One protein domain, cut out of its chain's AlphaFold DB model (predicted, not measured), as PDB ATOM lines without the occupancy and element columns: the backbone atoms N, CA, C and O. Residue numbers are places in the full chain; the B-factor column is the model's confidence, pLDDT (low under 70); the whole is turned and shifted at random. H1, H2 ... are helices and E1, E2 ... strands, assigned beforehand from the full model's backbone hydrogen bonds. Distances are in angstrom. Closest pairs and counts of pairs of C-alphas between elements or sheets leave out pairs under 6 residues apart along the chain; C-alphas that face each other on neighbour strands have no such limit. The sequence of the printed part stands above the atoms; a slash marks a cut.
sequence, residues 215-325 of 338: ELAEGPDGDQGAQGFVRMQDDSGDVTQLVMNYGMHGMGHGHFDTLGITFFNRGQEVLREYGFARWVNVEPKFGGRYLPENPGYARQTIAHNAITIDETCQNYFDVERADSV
ATOM      1  N   GLU A 215     150.434 144.743 243.771       95.88
ATOM      2  CA  GLU A 215     150.104 146.144 243.985       95.88
ATOM      3  C   GLU A 215     149.483 146.280 245.378       95.88
ATOM      4  O   GLU A 215     148.453 145.674 245.680       95.88
ATOM      5  N   LEU A 216     150.141 147.038 246.253       96.56
ATOM      6  CA  LEU A 216     149.672 147.293 247.609       96.56
ATOM      7  C   LEU A 216     148.965 148.647 247.643       96.56
ATOM      8  O   LEU A 216     149.601 149.680 247.849       96.56
ATOM      9  N   ALA A 217     147.653 148.625 247.396       95.50
ATOM     10  CA  ALA A 217     146.816 149.821 247.396       95.50
ATOM     11  C   ALA A 217     146.817 150.523 248.759       95.50
ATOM     12  O   ALA A 217     146.786 149.864 249.802       95.50
ATOM     13  N   GLU A 218     146.841 151.851 248.746       93.75
ATOM     14  CA  GLU A 218     146.946 152.699 249.933       93.75
ATOM     15  C   GLU A 218     145.635 153.429 250.257       93.75
ATOM     16  O   GLU A 218     144.695 153.464 249.462       93.75
ATOM     17  N   GLY A 219     145.579 154.023 251.450       89.19
ATOM     18  CA  GLY A 219     144.404 154.708 251.980       89.19
ATOM     19  C   GLY A 219     143.482 153.788 252.798       89.19
ATOM     20  O   GLY A 219     143.532 152.564 252.647       89.19
ATOM     21  N   PRO A 220     142.619 154.352 253.669       85.88
ATOM     22  CA  PRO A 220     141.733 153.573 254.545       85.88
ATOM     23  C   PRO A 220     140.797 152.607 253.801       85.88
ATOM     24  O   PRO A 220     140.459 151.547 254.341       85.88
ATOM     25  N   ASP A 221     140.431 152.972 252.568       89.75
ATOM     26  CA  ASP A 221     139.547 152.221 251.674       89.75
ATOM     27  C   ASP A 221     140.293 151.572 250.489       89.75
ATOM     28  O   ASP A 221     139.687 150.838 249.708       89.75
ATOM     29  N   GLY A 222     141.616 151.768 250.376       92.06
ATOM     30  CA  GLY A 222     142.437 151.184 249.308       92.06
ATOM     31  C   GLY A 222     142.289 151.868 247.944       92.06
ATOM     32  O   GLY A 222     142.437 151.210 246.917       92.06
ATOM     33  N   ASP A 223     141.955 153.158 247.915       92.88
ATOM     34  CA  ASP A 223     141.679 153.934 246.703       92.88
ATOM     35  C   ASP A 223     142.649 155.113 246.478       92.88
ATOM     36  O   ASP A 223     142.473 155.893 245.541       92.88
ATOM     37  N   GLN A 224     143.709 155.230 247.286       94.50
ATOM     38  CA  GLN A 224     144.646 156.363 247.268       94.50
ATOM     39  C   GLN A 224     146.000 156.000 246.647       94.50
ATOM     40  O   GLN A 224     147.062 156.292 247.193       94.50
ATOM     41  N   GLY A 225     145.960 155.407 245.451       95.88
ATOM     42  CA  GLY A 225     147.155 154.931 244.751       95.88
ATOM     43  C   GLY A 225     147.716 153.645 245.368       95.88
ATOM     44  O   GLY A 225     147.007 152.950 246.095       95.88
ATOM     45  N   ALA A 226     148.969 153.301 245.062       96.88
ATOM     46  CA  ALA A 226     149.600 152.085 245.579       96.88
ATOM     47  C   ALA A 226     151.135 152.125 245.545       96.88
ATOM     48  O   ALA A 226     151.747 152.929 244.835       96.88
ATOM     49  N   GLN A 227     151.750 151.164 246.237       97.44
ATOM     50  CA  GLN A 227     153.106 150.713 245.926       97.44
ATOM     51  C   GLN A 227     153.054 149.469 245.036       97.44
ATOM     52  O   GLN A 227     152.492 148.439 245.419       97.44
ATOM     53  N   GLY A 228     153.671 149.538 243.859       97.31
ATOM     54  CA  GLY A 228     153.826 148.392 242.967       97.31
ATOM     55  C   GLY A 228     155.137 147.654 243.218       97.31
ATOM     56  O   GLY A 228     156.198 148.270 243.209       97.31
ATOM     57  N   PHE A 229     155.080 146.333 243.363       97.69
ATOM     58  CA  PHE A 229     156.240 145.451 243.474       97.69
ATOM     59  C   PHE A 229     156.215 144.456 242.317       97.69
ATOM     60  O   PHE A 229     155.437 143.505 242.329       97.69
ATOM     61  N   VAL A 230     157.062 144.670 241.311       97.38
ATOM     62  CA  VAL A 230     157.167 143.784 240.142       97.38
ATOM     63  C   VAL A 230     158.405 142.919 240.290       97.38
ATOM     64  O   VAL A 230     159.504 143.432 240.501       97.38
ATOM     65  N   ARG A 231     158.227 141.605 240.185       96.56
ATOM     66  CA  ARG A 231     159.262 140.605 240.421       96.56
ATOM     67  C   ARG A 231     159.395 139.662 239.245       96.56
ATOM     68  O   ARG A 231     158.414 139.296 238.608       96.56
ATOM     69  N   MET A 232     160.629 139.255 239.001       95.06
ATOM     70  CA  MET A 232     160.967 138.217 238.041       95.06
ATOM     71  C   MET A 232     162.079 137.367 238.637       95.06
ATOM     72  O   MET A 232     163.090 137.913 239.084       95.06
ATOM     73  N   GLN A 233     161.890 136.052 238.630       93.75
ATOM     74  CA  GLN A 233     162.919 135.088 238.996       93.75
ATOM     75  C   GLN A 233     163.561 134.509 237.731       93.75
ATOM     76  O   GLN A 233     162.851 134.140 236.797       93.75
ATOM     77  N   ASP A 234     164.892 134.467 237.683       92.50
ATOM     78  CA  ASP A 234     165.619 133.813 236.592       92.50
ATOM     79  C   ASP A 234     165.829 132.306 236.844       92.50
ATOM     80  O   ASP A 234     165.552 131.794 237.928       92.50
ATOM     81  N   ASP A 235     166.360 131.586 235.849       93.25
ATOM     82  CA  ASP A 235     166.609 130.134 235.928       93.25
ATOM     83  C   ASP A 235     167.583 129.727 237.054       93.25
ATOM     84  O   ASP A 235     167.674 128.549 237.405       93.25
ATOM     85  N   SER A 236     168.348 130.676 237.609       91.31
ATOM     86  CA  SER A 236     169.247 130.436 238.742       91.31
ATOM     87  C   SER A 236     168.570 130.631 240.101       91.31
ATOM     88  O   SER A 236     169.163 130.303 241.131       91.31
ATOM     89  N   GLY A 237     167.334 131.137 240.111       90.56
ATOM     90  CA  GLY A 237     166.586 131.493 241.309       90.56
ATOM     91  C   GLY A 237     166.832 132.924 241.798       90.56
ATOM     92  O   GLY A 237     166.249 133.304 242.816       90.56
ATOM     93  N   ASP A 238     167.654 133.724 241.103       92.94
ATOM     94  CA  ASP A 238     167.869 135.133 241.451       92.94
ATOM     95  C   ASP A 238     166.615 135.941 241.125       92.94
ATOM     96  O   ASP A 238     166.004 135.781 240.067       92.94
ATOM     97  N   VAL A 239     166.223 136.816 242.050       94.88
ATOM     98  CA  VAL A 239     165.001 137.610 241.930       94.88
ATOM     99  C   VAL A 239     165.374 139.061 241.669       94.88
ATOM    100  O   VAL A 239     166.023 139.725 242.478       94.88
ATOM    101  N   THR A 240     164.908 139.570 240.536       96.12
ATOM    102  CA  THR A 240     164.892 140.999 240.234       96.12
ATOM    103  C   THR A 240     163.592 141.602 240.753       96.12
ATOM    104  O   THR A 240     162.527 141.024 240.544       96.12
ATOM    105  N   GLN A 241     163.668 142.765 241.402       97.88
ATOM    106  CA  GLN A 241     162.507 143.469 241.948       97.88
ATOM    107  C   GLN A 241     162.541 144.954 241.580       97.88
ATOM    108  O   GLN A 241     163.502 145.655 241.894       97.88
ATOM    109  N   LEU A 242     161.473 145.435 240.948       97.62
ATOM    110  CA  LEU A 242     161.174 146.851 240.745       97.62
ATOM    111  C   LEU A 242     160.130 147.281 241.778       97.62
ATOM    112  O   LEU A 242     159.099 146.623 241.918       97.62
ATOM    113  N   VAL A 243     160.387 148.391 242.460       97.94
ATOM    114  CA  VAL A 243     159.405 149.075 243.306       97.94
ATOM    115  C   VAL A 243     158.965 150.347 242.596       97.94
ATOM    116  O   VAL A 243     159.800 151.068 242.053       97.94
ATOM    117  N   MET A 244     157.663 150.605 242.577       97.75
ATOM    118  CA  MET A 244     157.049 151.772 241.951       97.75
ATOM    119  C   MET A 244     156.190 152.499 242.981       97.75
ATOM    120  O   MET A 244     155.251 151.903 243.506       97.75
ATOM    121  N   ASN A 245     156.481 153.775 243.223       97.06
ATOM    122  CA  ASN A 245     155.740 154.599 244.171       97.06
ATOM    123  C   ASN A 245     154.689 155.444 243.449       97.06
ATOM    124  O   ASN A 245     155.027 156.369 242.720       97.06
ATOM    125  N   TYR A 246     153.408 155.163 243.648       96.75
ATOM    126  CA  TYR A 246     152.305 156.014 243.183       96.75
ATOM    127  C   TYR A 246     151.178 156.070 244.218       96.75
ATOM    128  O   TYR A 246     150.024 156.313 243.867       96.75
ATOM    129  N   GLY A 247     151.525 155.834 245.486       95.62
ATOM    130  CA  GLY A 247     150.630 155.845 246.635       95.62
ATOM    131  C   GLY A 247     150.510 157.217 247.284       95.62
ATOM    132  O   GLY A 247     150.682 158.252 246.629       95.62
ATOM    133  N   MET A 248     150.188 157.216 248.574       95.19
ATOM    134  CA  MET A 248     150.106 158.422 249.386       95.19
ATOM    135  C   MET A 248     151.505 158.936 249.743       95.19
ATOM    136  O   MET A 248     152.491 158.204 249.712       95.19
ATOM    137  N   HIS A 249     151.592 160.207 250.137       96.00
ATOM    138  CA  HIS A 249     152.869 160.834 250.481       96.00
ATOM    139  C   HIS A 249     153.548 160.221 251.715       96.00
ATOM    140  O   HIS A 249     154.763 160.055 251.716       96.00
ATOM    141  N   GLY A 250     152.795 159.875 252.763       92.19
ATOM    142  CA  GLY A 250     153.364 159.296 253.985       92.19
ATOM    143  C   GLY A 250     153.518 160.281 255.152       92.19
ATOM    144  O   GLY A 250     154.379 160.080 256.018       92.19
ATOM    145  N   MET A 251     152.702 161.343 255.203       91.44
ATOM    146  CA  MET A 251     152.693 162.348 256.273       91.44
ATOM    147  C   MET A 251     154.070 163.012 256.475       91.44
ATOM    148  O   MET A 251     154.834 163.245 255.541       91.44
ATOM    149  N   GLY A 252     154.436 163.323 257.725       91.62
ATOM    150  CA  GLY A 252     155.691 164.003 258.057       91.62
ATOM    151  C   GLY A 252     156.969 163.221 257.724       91.62
ATOM    152  O   GLY A 252     158.043 163.827 257.711       91.62
ATOM    153  N   HIS A 253     156.858 161.917 257.461       95.38
ATOM    154  CA  HIS A 253     157.961 161.043 257.057       95.38
ATOM    155  C   HIS A 253     158.012 160.792 255.547       95.38
ATOM    156  O   HIS A 253     158.983 160.204 255.072       95.38
ATOM    157  N   GLY A 254     157.014 161.292 254.815       97.00
ATOM    158  CA  GLY A 254     156.904 161.216 253.369       97.00
ATOM    159  C   GLY A 254     158.001 161.965 252.628       97.00
ATOM    160  O   GLY A 254     158.450 163.051 253.039       97.00
ATOM    161  N   HIS A 255     158.447 161.374 251.525       98.31
ATOM    162  CA  HIS A 255     159.381 161.983 250.582       98.31
ATOM    163  C   HIS A 255     158.616 162.558 249.383       98.31
ATOM    164  O   HIS A 255     157.450 162.245 249.147       98.31
ATOM    165  N   PHE A 256     159.218 163.515 248.676       98.31
ATOM    166  CA  PHE A 256     158.584 164.180 247.532       98.31
ATOM    167  C   PHE A 256     158.965 163.461 246.232       98.31
ATOM    168  O   PHE A 256     159.640 164.024 245.367       98.31
ATOM    169  N   ASP A 257     158.572 162.193 246.142       97.50
ATOM    170  CA  ASP A 257     159.080 161.189 245.204       97.50
ATOM    171  C   ASP A 257     157.969 160.399 244.487       97.50
ATOM    172  O   ASP A 257     158.209 159.301 243.987       97.50
ATOM    173  N   THR A 258     156.751 160.939 244.391       96.50
ATOM    174  CA  THR A 258     155.651 160.284 243.671       96.50
ATOM    175  C   THR A 258     156.061 159.989 242.222       96.50
ATOM    176  O   THR A 258     156.644 160.833 241.536       96.50
ATOM    177  N   LEU A 259     155.721 158.791 241.746       96.56
ATOM    178  CA  LEU A 259     156.170 158.151 240.499       96.56
ATOM    179  C   LEU A 259     157.658 157.758 240.465       96.56
ATOM    180  O   LEU A 259     158.165 157.383 239.407       96.56
ATOM    181  N   GLY A 260     158.353 157.828 241.601       96.69
ATOM    182  CA  GLY A 260     159.710 157.326 241.769       96.69
ATOM    183  C   GLY A 260     159.782 155.799 241.727       96.69
ATOM    184  O   GLY A 260     158.792 155.095 241.955       96.69
ATOM    185  N   ILE A 261     160.976 155.286 241.422       97.69
ATOM    186  CA  ILE A 261     161.235 153.846 241.340       97.69
ATOM    187  C   ILE A 261     162.504 153.433 242.079       97.69
ATOM    188  O   ILE A 261     163.493 154.156 242.099       97.69
ATOM    189  N   THR A 262     162.523 152.206 242.588       97.44
ATOM    190  CA  THR A 262     163.751 151.557 243.065       97.44
ATOM    191  C   THR A 262     163.922 150.226 242.354       97.44
ATOM    192  O   THR A 262     162.946 149.593 241.947       97.44
ATOM    193  N   PHE A 263     165.162 149.787 242.153       97.81
ATOM    194  CA  PHE A 263     165.425 148.570 241.385       97.81
ATOM    195  C   PHE A 263     166.500 147.724 242.047       97.81
ATOM    196  O   PHE A 263     167.623 148.187 242.243       97.81
ATOM    197  N   PHE A 264     166.165 146.474 242.342       97.56
ATOM    198  CA  PHE A 264     167.034 145.489 242.970       97.56
ATOM    199  C   PHE A 264     167.316 144.336 242.016       97.56
ATOM    200  O   PHE A 264     166.401 143.782 241.408       97.56
ATOM    201  N   ASN A 265     168.587 143.969 241.889       96.19
ATOM    202  CA  ASN A 265     169.036 142.895 241.009       96.19
ATOM    203  C   ASN A 265     170.371 142.337 241.527       96.19
ATOM    204  O   ASN A 265     171.223 143.111 241.975       96.19
ATOM    205  N   ARG A 266     170.579 141.014 241.461       93.25
ATOM    206  CA  ARG A 266     171.823 140.341 241.879       93.25
ATOM    207  C   ARG A 266     172.276 140.727 243.286       93.25
ATOM    208  O   ARG A 266     173.433 141.088 243.512       93.25
ATOM    209  N   GLY A 267     171.341 140.691 244.232       91.31
ATOM    210  CA  GLY A 267     171.625 140.912 245.650       91.31
ATOM    211  C   GLY A 267     171.880 142.367 246.068       91.31
ATOM    212  O   GLY A 267     172.272 142.589 247.216       91.31
ATOM    213  N   GLN A 268     171.676 143.355 245.189       94.06
ATOM    214  CA  GLN A 268     171.895 144.767 245.512       94.06
ATOM    215  C   GLN A 268     170.872 145.705 244.870       94.06
ATOM    216  O   GLN A 268     170.324 145.438 243.801       94.06
ATOM    217  N   GLU A 269     170.689 146.861 245.502       94.62
ATOM    218  CA  GLU A 269     169.935 147.975 244.939       94.62
ATOM    219  C   GLU A 269     170.786 148.716 243.885       94.62
ATOM    220  O   GLU A 269     171.882 149.226 244.167       94.62
ATOM    221  N   VAL A 270     170.285 148.721 242.649       95.94
ATOM    222  CA  VAL A 270     170.899 149.301 241.447       95.94
ATOM    223  C   VAL A 270     170.413 150.733 241.231       95.94
ATOM    224  O   VAL A 270     171.244 151.629 241.092       95.94
ATOM    225  N   LEU A 271     169.093 150.952 241.230       96.44
ATOM    226  CA  LEU A 271     168.506 152.292 241.333       96.44
ATOM    227  C   LEU A 271     168.223 152.541 242.805       96.44
ATOM    228  O   LEU A 271     167.298 151.950 243.363       96.44
ATOM    229  N   ARG A 272     169.115 153.315 243.425       93.19
ATOM    230  CA  ARG A 272     169.189 153.459 244.877       93.19
ATOM    231  C   ARG A 272     168.317 154.578 245.383       93.19
ATOM    232  O   ARG A 272     168.265 155.634 244.757       93.19
ATOM    233  N   GLU A 273     167.759 154.359 246.562       95.81
ATOM    234  CA  GLU A 273     167.123 155.410 247.343       95.81
ATOM    235  C   GLU A 273     168.018 155.875 248.483       95.81
ATOM    236  O   GLU A 273     168.780 155.104 249.079       95.81
ATOM    237  N   TYR A 274     167.951 157.173 248.772       97.50
ATOM    238  CA  TYR A 274     168.795 157.775 249.799       97.50
ATOM    239  C   TYR A 274     168.349 157.364 251.211       97.50
ATOM    240  O   TYR A 274     169.189 157.182 252.096       97.50
ATOM    241  N   GLY A 275     167.040 157.182 251.420       97.38
ATOM    242  CA  GLY A 275     166.453 157.046 252.749       97.38
ATOM    243  C   GLY A 275     166.578 158.352 253.533       97.38
ATOM    244  O   GLY A 275     166.566 159.433 252.958       97.38
ATOM    245  N   PHE A 276     166.734 158.295 254.853       98.00
ATOM    246  CA  PHE A 276     166.854 159.507 255.668       98.00
ATOM    247  C   PHE A 276     168.286 160.068 255.772       98.00
ATOM    248  O   PHE A 276     169.290 159.368 255.646       98.00
ATOM    249  N   ALA A 277     168.402 161.338 256.166       98.38
ATOM    250  CA  ALA A 277     169.629 161.920 256.711       98.38
ATOM    251  C   ALA A 277     169.606 161.876 258.250       98.38
ATOM    252  O   ALA A 277     169.228 162.835 258.935       98.38
ATOM    253  N   ARG A 278     169.997 160.730 258.815       98.06
ATOM    254  CA  ARG A 278     170.001 160.479 260.264       98.06
ATOM    255  C   ARG A 278     171.004 159.388 260.631       98.06
ATOM    256  O   ARG A 278     171.238 158.451 259.880       98.06
ATOM    257  N   TRP A 279     171.558 159.491 261.837       97.25
ATOM    258  CA  TRP A 279     172.450 158.489 262.420       97.25
ATOM    259  C   TRP A 279     171.820 157.980 263.709       97.25
ATOM    260  O   TRP A 279     171.947 158.601 264.764       97.25
ATOM    261  N   VAL A 280     171.080 156.878 263.616       95.44
ATOM    262  CA  VAL A 280     170.275 156.356 264.727       95.44
ATOM    263  C   VAL A 280     171.153 156.108 265.959       95.44
ATOM    264  O   VAL A 280     172.155 155.405 265.883       95.44
ATOM    265  N   ASN A 281     170.762 156.692 267.096       95.38
ATOM    266  CA  ASN A 281     171.438 156.572 268.396       95.38
ATOM    267  C   ASN A 281     172.902 157.059 268.435       95.38
ATOM    268  O   ASN A 281     173.638 156.722 269.361       95.38
ATOM    269  N   VAL A 282     173.330 157.883 267.474       97.88
ATOM    270  CA  VAL A 282     174.658 158.517 267.485       97.88
ATOM    271  C   VAL A 282     174.536 159.929 268.060       97.88
ATOM    272  O   VAL A 282     174.162 160.867 267.360       97.88
ATOM    273  N   GLU A 283     174.860 160.093 269.344       97.62
ATOM    274  CA  GLU A 283     174.672 161.357 270.078       97.62
ATOM    275  C   GLU A 283     175.331 162.585 269.407       97.62
ATOM    276  O   GLU A 283     174.641 163.595 269.240       97.62
ATOM    277  N   PRO A 284     176.586 162.524 268.911       97.94
ATOM    278  CA  PRO A 284     177.202 163.662 268.218       97.94
ATOM    279  C   PRO A 284     176.496 164.081 266.918       97.94
ATOM    280  O   PRO A 284     176.745 165.167 266.399       97.94
ATOM    281  N   LYS A 285     175.614 163.237 266.369       97.56
ATOM    282  CA  LYS A 285     174.801 163.514 265.179       97.56
ATOM    283  C   LYS A 285     173.400 163.941 265.606       97.56
ATOM    284  O   LYS A 285     172.425 163.219 265.418       97.56
ATOM    285  N   PHE A 286     173.328 165.114 266.233       96.88
ATOM    286  CA  PHE A 286     172.087 165.736 266.712       96.88
ATOM    287  C   PHE A 286     171.252 164.821 267.631       96.88
ATOM    288  O   PHE A 286     170.034 164.698 267.494       96.88
ATOM    289  N   GLY A 287     171.912 164.119 268.558       97.19
ATOM    290  CA  GLY A 287     171.251 163.183 269.473       97.19
ATOM    291  C   GLY A 287     170.679 161.943 268.776       97.19
ATOM    292  O   GLY A 287     169.783 161.298 269.315       97.19
ATOM    293  N   GLY A 288     171.124 161.652 267.552       96.81
ATOM    294  CA  GLY A 288     170.589 160.599 266.697       96.81
ATOM    295  C   GLY A 288     169.202 160.883 266.111       96.81
ATOM    296  O   GLY A 288     168.486 159.948 265.733       96.81
ATOM    297  N   ARG A 289     168.800 162.158 266.058       97.00
ATOM    298  CA  ARG A 289     167.568 162.633 265.406       97.00
ATOM    299  C   ARG A 289     167.801 162.887 263.913       97.00
ATOM    300  O   ARG A 289     168.931 162.820 263.434       97.00
ATOM    301  N   TYR A 290     166.724 163.177 263.185       97.94
ATOM    302  CA  TYR A 290     166.811 163.679 261.812       97.94
ATOM    303  C   TYR A 290     167.642 164.960 261.767       97.94
ATOM    304  O   TYR A 290     167.411 165.873 262.564       97.94
ATOM    305  N   LEU A 291     168.624 165.002 260.869       98.50
ATOM    306  CA  LEU A 291     169.449 166.186 260.670       98.50
ATOM    307  C   LEU A 291     168.720 167.231 259.806       98.50
ATOM    308  O   LEU A 291     167.756 166.881 259.119       98.50
ATOM    309  N   PRO A 292     169.178 168.498 259.780       98.25
ATOM    310  CA  PRO A 292     168.664 169.508 258.852       98.25
ATOM    311  C   PRO A 292     168.730 169.088 257.374       98.25
ATOM    312  O   PRO A 292     167.893 169.505 256.579       98.25
ATOM    313  N   GLU A 293     169.670 168.215 257.004       98.62
ATOM    314  CA  GLU A 293     169.781 167.645 255.659       98.62
ATOM    315  C   GLU A 293     168.637 166.677 255.315       98.62
ATOM    316  O   GLU A 293     168.466 166.342 254.146       98.62
ATOM    317  N   ASN A 294     167.826 166.237 256.286       98.56
ATOM    318  CA  ASN A 294     166.686 165.367 256.000       98.56
ATOM    319  C   ASN A 294     165.623 166.114 255.179       98.56
ATOM    320  O   ASN A 294     165.384 165.734 254.035       98.56
ATOM    321  N   PRO A 295     165.050 167.233 255.671       97.94
ATOM    322  CA  PRO A 295     164.233 168.085 254.818       97.94
ATOM    323  C   PRO A 295     165.060 168.830 253.761       97.94
ATOM    324  O   PRO A 295     164.535 169.130 252.699       97.94
ATOM    325  N   GLY A 296     166.337 169.140 254.014       97.75
ATOM    326  CA  GLY A 296     167.160 169.927 253.087       97.75
ATOM    327  C   GLY A 296     167.637 169.185 251.833       97.75
ATOM    328  O   GLY A 296     167.979 169.836 250.850       97.75
ATOM    329  N   TYR A 297     167.680 167.852 251.859       98.44
ATOM    330  CA  TYR A 297     168.175 167.031 250.752       98.44
ATOM    331  C   TYR A 297     167.412 165.714 250.626       98.44
ATOM    332  O   TYR A 297     166.802 165.480 249.593       98.44
ATOM    333  N   ALA A 298     167.412 164.882 251.673       98.56
ATOM    334  CA  ALA A 298     166.960 163.492 251.584       98.56
ATOM    335  C   ALA A 298     165.514 163.340 251.090       98.56
ATOM    336  O   ALA A 298     165.236 162.422 250.339       98.56
ATOM    337  N   ARG A 299     164.630 164.261 251.492       98.44
ATOM    338  CA  ARG A 299     163.208 164.278 251.116       98.44
ATOM    339  C   ARG A 299     162.916 164.982 249.785       98.44
ATOM    340  O   ARG A 299     161.765 165.015 249.366       98.44
ATOM    341  N   GLN A 300     163.892 165.663 249.186       98.50
ATOM    342  CA  GLN A 300     163.683 166.501 248.000       98.50
ATOM    343  C   GLN A 300     163.594 165.634 246.741       98.50
ATOM    344  O   GLN A 300     164.414 164.744 246.568       98.50
ATOM    345  N   THR A 301     162.712 165.966 245.790       98.62
ATOM    346  CA  THR A 301     162.535 165.200 244.531       98.62
ATOM    347  C   THR A 301     163.838 164.908 243.786       98.62
ATOM    348  O   THR A 301     163.996 163.836 243.215       98.62
ATOM    349  N   ILE A 302     164.799 165.836 243.813       98.00
ATOM    350  CA  ILE A 302     166.103 165.673 243.151       98.00
ATOM    351  C   ILE A 302     166.969 164.544 243.743       98.00
ATOM    352  O   ILE A 302     167.913 164.105 243.093       98.00
ATOM    353  N   ALA A 303     166.677 164.084 244.963       98.19
ATOM    354  CA  ALA A 303     167.371 162.974 245.613       98.19
ATOM    355  C   ALA A 303     166.811 161.592 245.221       98.19
ATOM    356  O   ALA A 303     167.395 160.583 245.616       98.19
ATOM    357  N   HIS A 304     165.727 161.555 244.439       98.50
ATOM    358  CA  HIS A 304     164.988 160.343 244.087       98.50
ATOM    359  C   HIS A 304     165.108 159.999 242.605       98.50
ATOM    360  O   HIS A 304     165.414 160.843 241.758       98.50
ATOM    361  N   ASN A 305     164.790 158.749 242.269       97.81
ATOM    362  CA  ASN A 305     164.705 158.275 240.885       97.81
ATOM    363  C   ASN A 305     163.372 158.707 240.238       97.81
ATOM    364  O   ASN A 305     162.570 157.876 239.814       97.81
ATOM    365  N   ALA A 306     163.127 160.018 240.203       96.12
ATOM    366  CA  ALA A 306     161.887 160.644 239.756       96.12
ATOM    367  C   ALA A 306     162.163 161.854 238.844       96.12
ATOM    368  O   ALA A 306     163.306 162.237 238.591       96.12
ATOM    369  N   ILE A 307     161.098 162.464 238.320       95.81
ATOM    370  CA  ILE A 307     161.193 163.645 237.455       95.81
ATOM    371  C   ILE A 307     161.157 164.916 238.307       95.81
ATOM    372  O   ILE A 307     160.229 165.119 239.090       95.81
ATOM    373  N   THR A 308     162.123 165.809 238.085       97.00
ATOM    374  CA  THR A 308     162.080 167.198 238.554       97.00
ATOM    375  C   THR A 308     161.660 168.130 237.420       97.00
ATOM    376  O   THR A 308     161.990 167.911 236.253       97.00
ATOM    377  N   ILE A 309     160.914 169.182 237.759       97.56
ATOM    378  CA  ILE A 309     160.497 170.229 236.819       97.56
ATOM    379  C   ILE A 309     161.057 171.545 237.346       97.56
ATOM    380  O   ILE A 309     160.837 171.869 238.511       97.56
ATOM    381  N   ASP A 310     161.799 172.274 236.511       97.69
ATOM    382  CA  ASP A 310     162.381 173.584 236.836       97.69
ATOM    383  C   ASP A 310     163.124 173.613 238.185       97.69
ATOM    384  O   ASP A 310     162.925 174.511 239.001       97.69
ATOM    385  N   GLU A 311     163.932 172.578 238.452       97.31
ATOM    386  CA  GLU A 311     164.698 172.413 239.703       97.31
ATOM    387  C   GLU A 311     163.834 172.502 240.983       97.31
ATOM    388  O   GLU A 311     164.329 172.783 242.073       97.31
ATOM    389  N   THR A 312     162.529 172.249 240.861       97.88
ATOM    390  CA  THR A 312     161.556 172.389 241.944       97.88
ATOM    391  C   THR A 312     161.183 171.028 242.527       97.88
ATOM    392  O   THR A 312     161.085 170.022 241.822       97.88
ATOM    393  N   CYS A 313     160.960 171.007 243.840       98.25
ATOM    394  CA  CYS A 313     160.455 169.844 244.560       98.25
ATOM    395  C   CYS A 313     158.966 169.622 244.255       98.25
ATOM    396  O   CYS A 313     158.196 170.586 244.177       98.25
ATOM    397  N   GLN A 314     158.542 168.367 244.107       98.12
ATOM    398  CA  GLN A 314     157.132 168.014 243.965       98.12
ATOM    399  C   GLN A 314     156.317 168.658 245.086       98.12
ATOM    400  O   GLN A 314     156.773 168.797 246.220       98.12
ATOM    401  N   ASN A 315     155.114 169.121 244.741       97.56
ATOM    402  CA  ASN A 315     154.225 169.832 245.662       97.56
ATOM    403  C   ASN A 315     154.875 171.029 246.388       97.56
ATOM    404  O   ASN A 315     154.342 171.485 247.390       97.56
ATOM    405  N   TYR A 316     155.985 171.574 245.877       97.56
ATOM    406  CA  TYR A 316     156.723 172.694 246.472       97.56
ATOM    407  C   TYR A 316     157.196 172.434 247.912       97.56
ATOM    408  O   TYR A 316     157.295 173.372 248.702       97.56
ATOM    409  N   PHE A 317     157.500 171.172 248.244       97.75
ATOM    410  CA  PHE A 317     157.859 170.743 249.601       97.75
ATOM    411  C   PHE A 317     156.737 170.967 250.646       97.75
ATOM    412  O   PHE A 317     156.985 171.027 251.850       97.75
ATOM    413  N   ASP A 318     155.486 171.096 250.199       98.25
ATOM    414  CA  ASP A 318     154.314 171.243 251.063       98.25
ATOM    415  C   ASP A 318     153.711 169.865 251.372       98.25
ATOM    416  O   ASP A 318     153.168 169.195 250.490       98.25
ATOM    417  N   VAL A 319     153.838 169.442 252.633       97.25
ATOM    418  CA  VAL A 319     153.363 168.137 253.120       97.25
ATOM    419  C   VAL A 319     151.839 168.047 253.085       97.25
ATOM    420  O   VAL A 319     151.321 167.027 252.653       97.25
ATOM    421  N   GLU A 320     151.113 169.103 253.467       97.19
ATOM    422  CA  GLU A 320     149.641 169.082 253.459       97.19
ATOM    423  C   GLU A 320     149.117 168.937 252.029       97.19
ATOM    424  O   GLU A 320     148.192 168.169 251.757       97.19
ATOM    425  N   ARG A 321     149.756 169.637 251.086       97.88
ATOM    426  CA  ARG A 321     149.461 169.471 249.664       97.88
ATOM    427  C   ARG A 321     149.791 168.061 249.180       97.88
ATOM    428  O   ARG A 321     148.983 167.490 248.452       97.88
ATOM    429  N   ALA A 322     150.952 167.521 249.542       97.38
ATOM    430  CA  ALA A 322     151.364 166.188 249.119       97.38
ATOM    431  C   ALA A 322     150.469 165.081 249.697       97.38
ATOM    432  O   ALA A 322     150.122 164.163 248.966       97.38
ATOM    433  N   ASP A 323     150.012 165.202 250.945       95.31
ATOM    434  CA  ASP A 323     149.064 164.261 251.560       95.31
ATOM    435  C   ASP A 323     147.666 164.313 250.910       95.31
ATOM    436  O   ASP A 323     146.895 163.361 251.015       95.31
ATOM    437  N   SER A 324     147.319 165.409 250.223       95.44
ATOM    438  CA  SER A 324     146.015 165.569 249.555       95.44
ATOM    439  C   SER A 324     145.920 164.925 248.164       95.44
ATOM    440  O   SER A 324     144.853 164.958 247.547       95.44
ATOM    441  N   VAL A 325     147.023 164.376 247.646       95.06
ATOM    442  CA  VAL A 325     147.117 163.817 246.293       95.06
ATOM    443  C   VAL A 325     147.895 162.503 246.294       95.06
ATOM    444  O   VAL A 325     148.777 162.281 247.113       95.06
TER     445      VAL A 325
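This is residues 215 to 325 of the 338 residues of the protein "Poly(Beta-D-mannuronate) lyase" of Vibrio sp. JCM 19236 (UniProt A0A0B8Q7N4). The model has little regular structure: a twisted sheet of five strands makes one end, long loops with three short helices the other. The 111 printed residues include 42 in named elements, E1 E2 E3 E4 E5 H1 H2 H3, class mixed. The sheet, in that strand order, is an antiparallel meander, each strand beside the one before. It is only just loose, close to compact: radius of gyration of the C-alphas 15.9 A, spans 47 by 36 by 32 A.

E2, residues 226 to 233, and E3, residues 239 to 245, form a hairpin; N 230 and O 242 are 2.9 A apart. E1, residues 215 to 217, is an edge strand beside E2, with N 216 and O 227 2.9 A apart. E4, residues 261 to 265, pairs with E3 through N 241 and O 264, 2.9 A. E5, residues 268 to 271, pairs with E4 through N 265 and O 268, 3.0 A. H1, residues 293 to 298, H2, residues 314 to 317, and H3, residues 319 to 323, are not on the sheet. H2 and H3 only just touch, only at the corner, closest C-alphas Asn 315 and Ala 322, 5.8 A. In H1 and H3 every O i to N i+4 pair is within hydrogen-bond range; H2 is too short for one.

E2 measures 22.6 A and E3 19.5 A. E1 begins at C-alpha 215 (150.104, 146.144, 243.985); H3 ends at C-alpha 323 (149.064, 164.261, 251.560).

The farthest C-alphas, Asp 235 and Pro 284, are 47.7 A apart. Links E3 to E4, E5 to H1 and H1 to H2 are long. The printed part has no cut; no printed residue is under 70 in pLDDT.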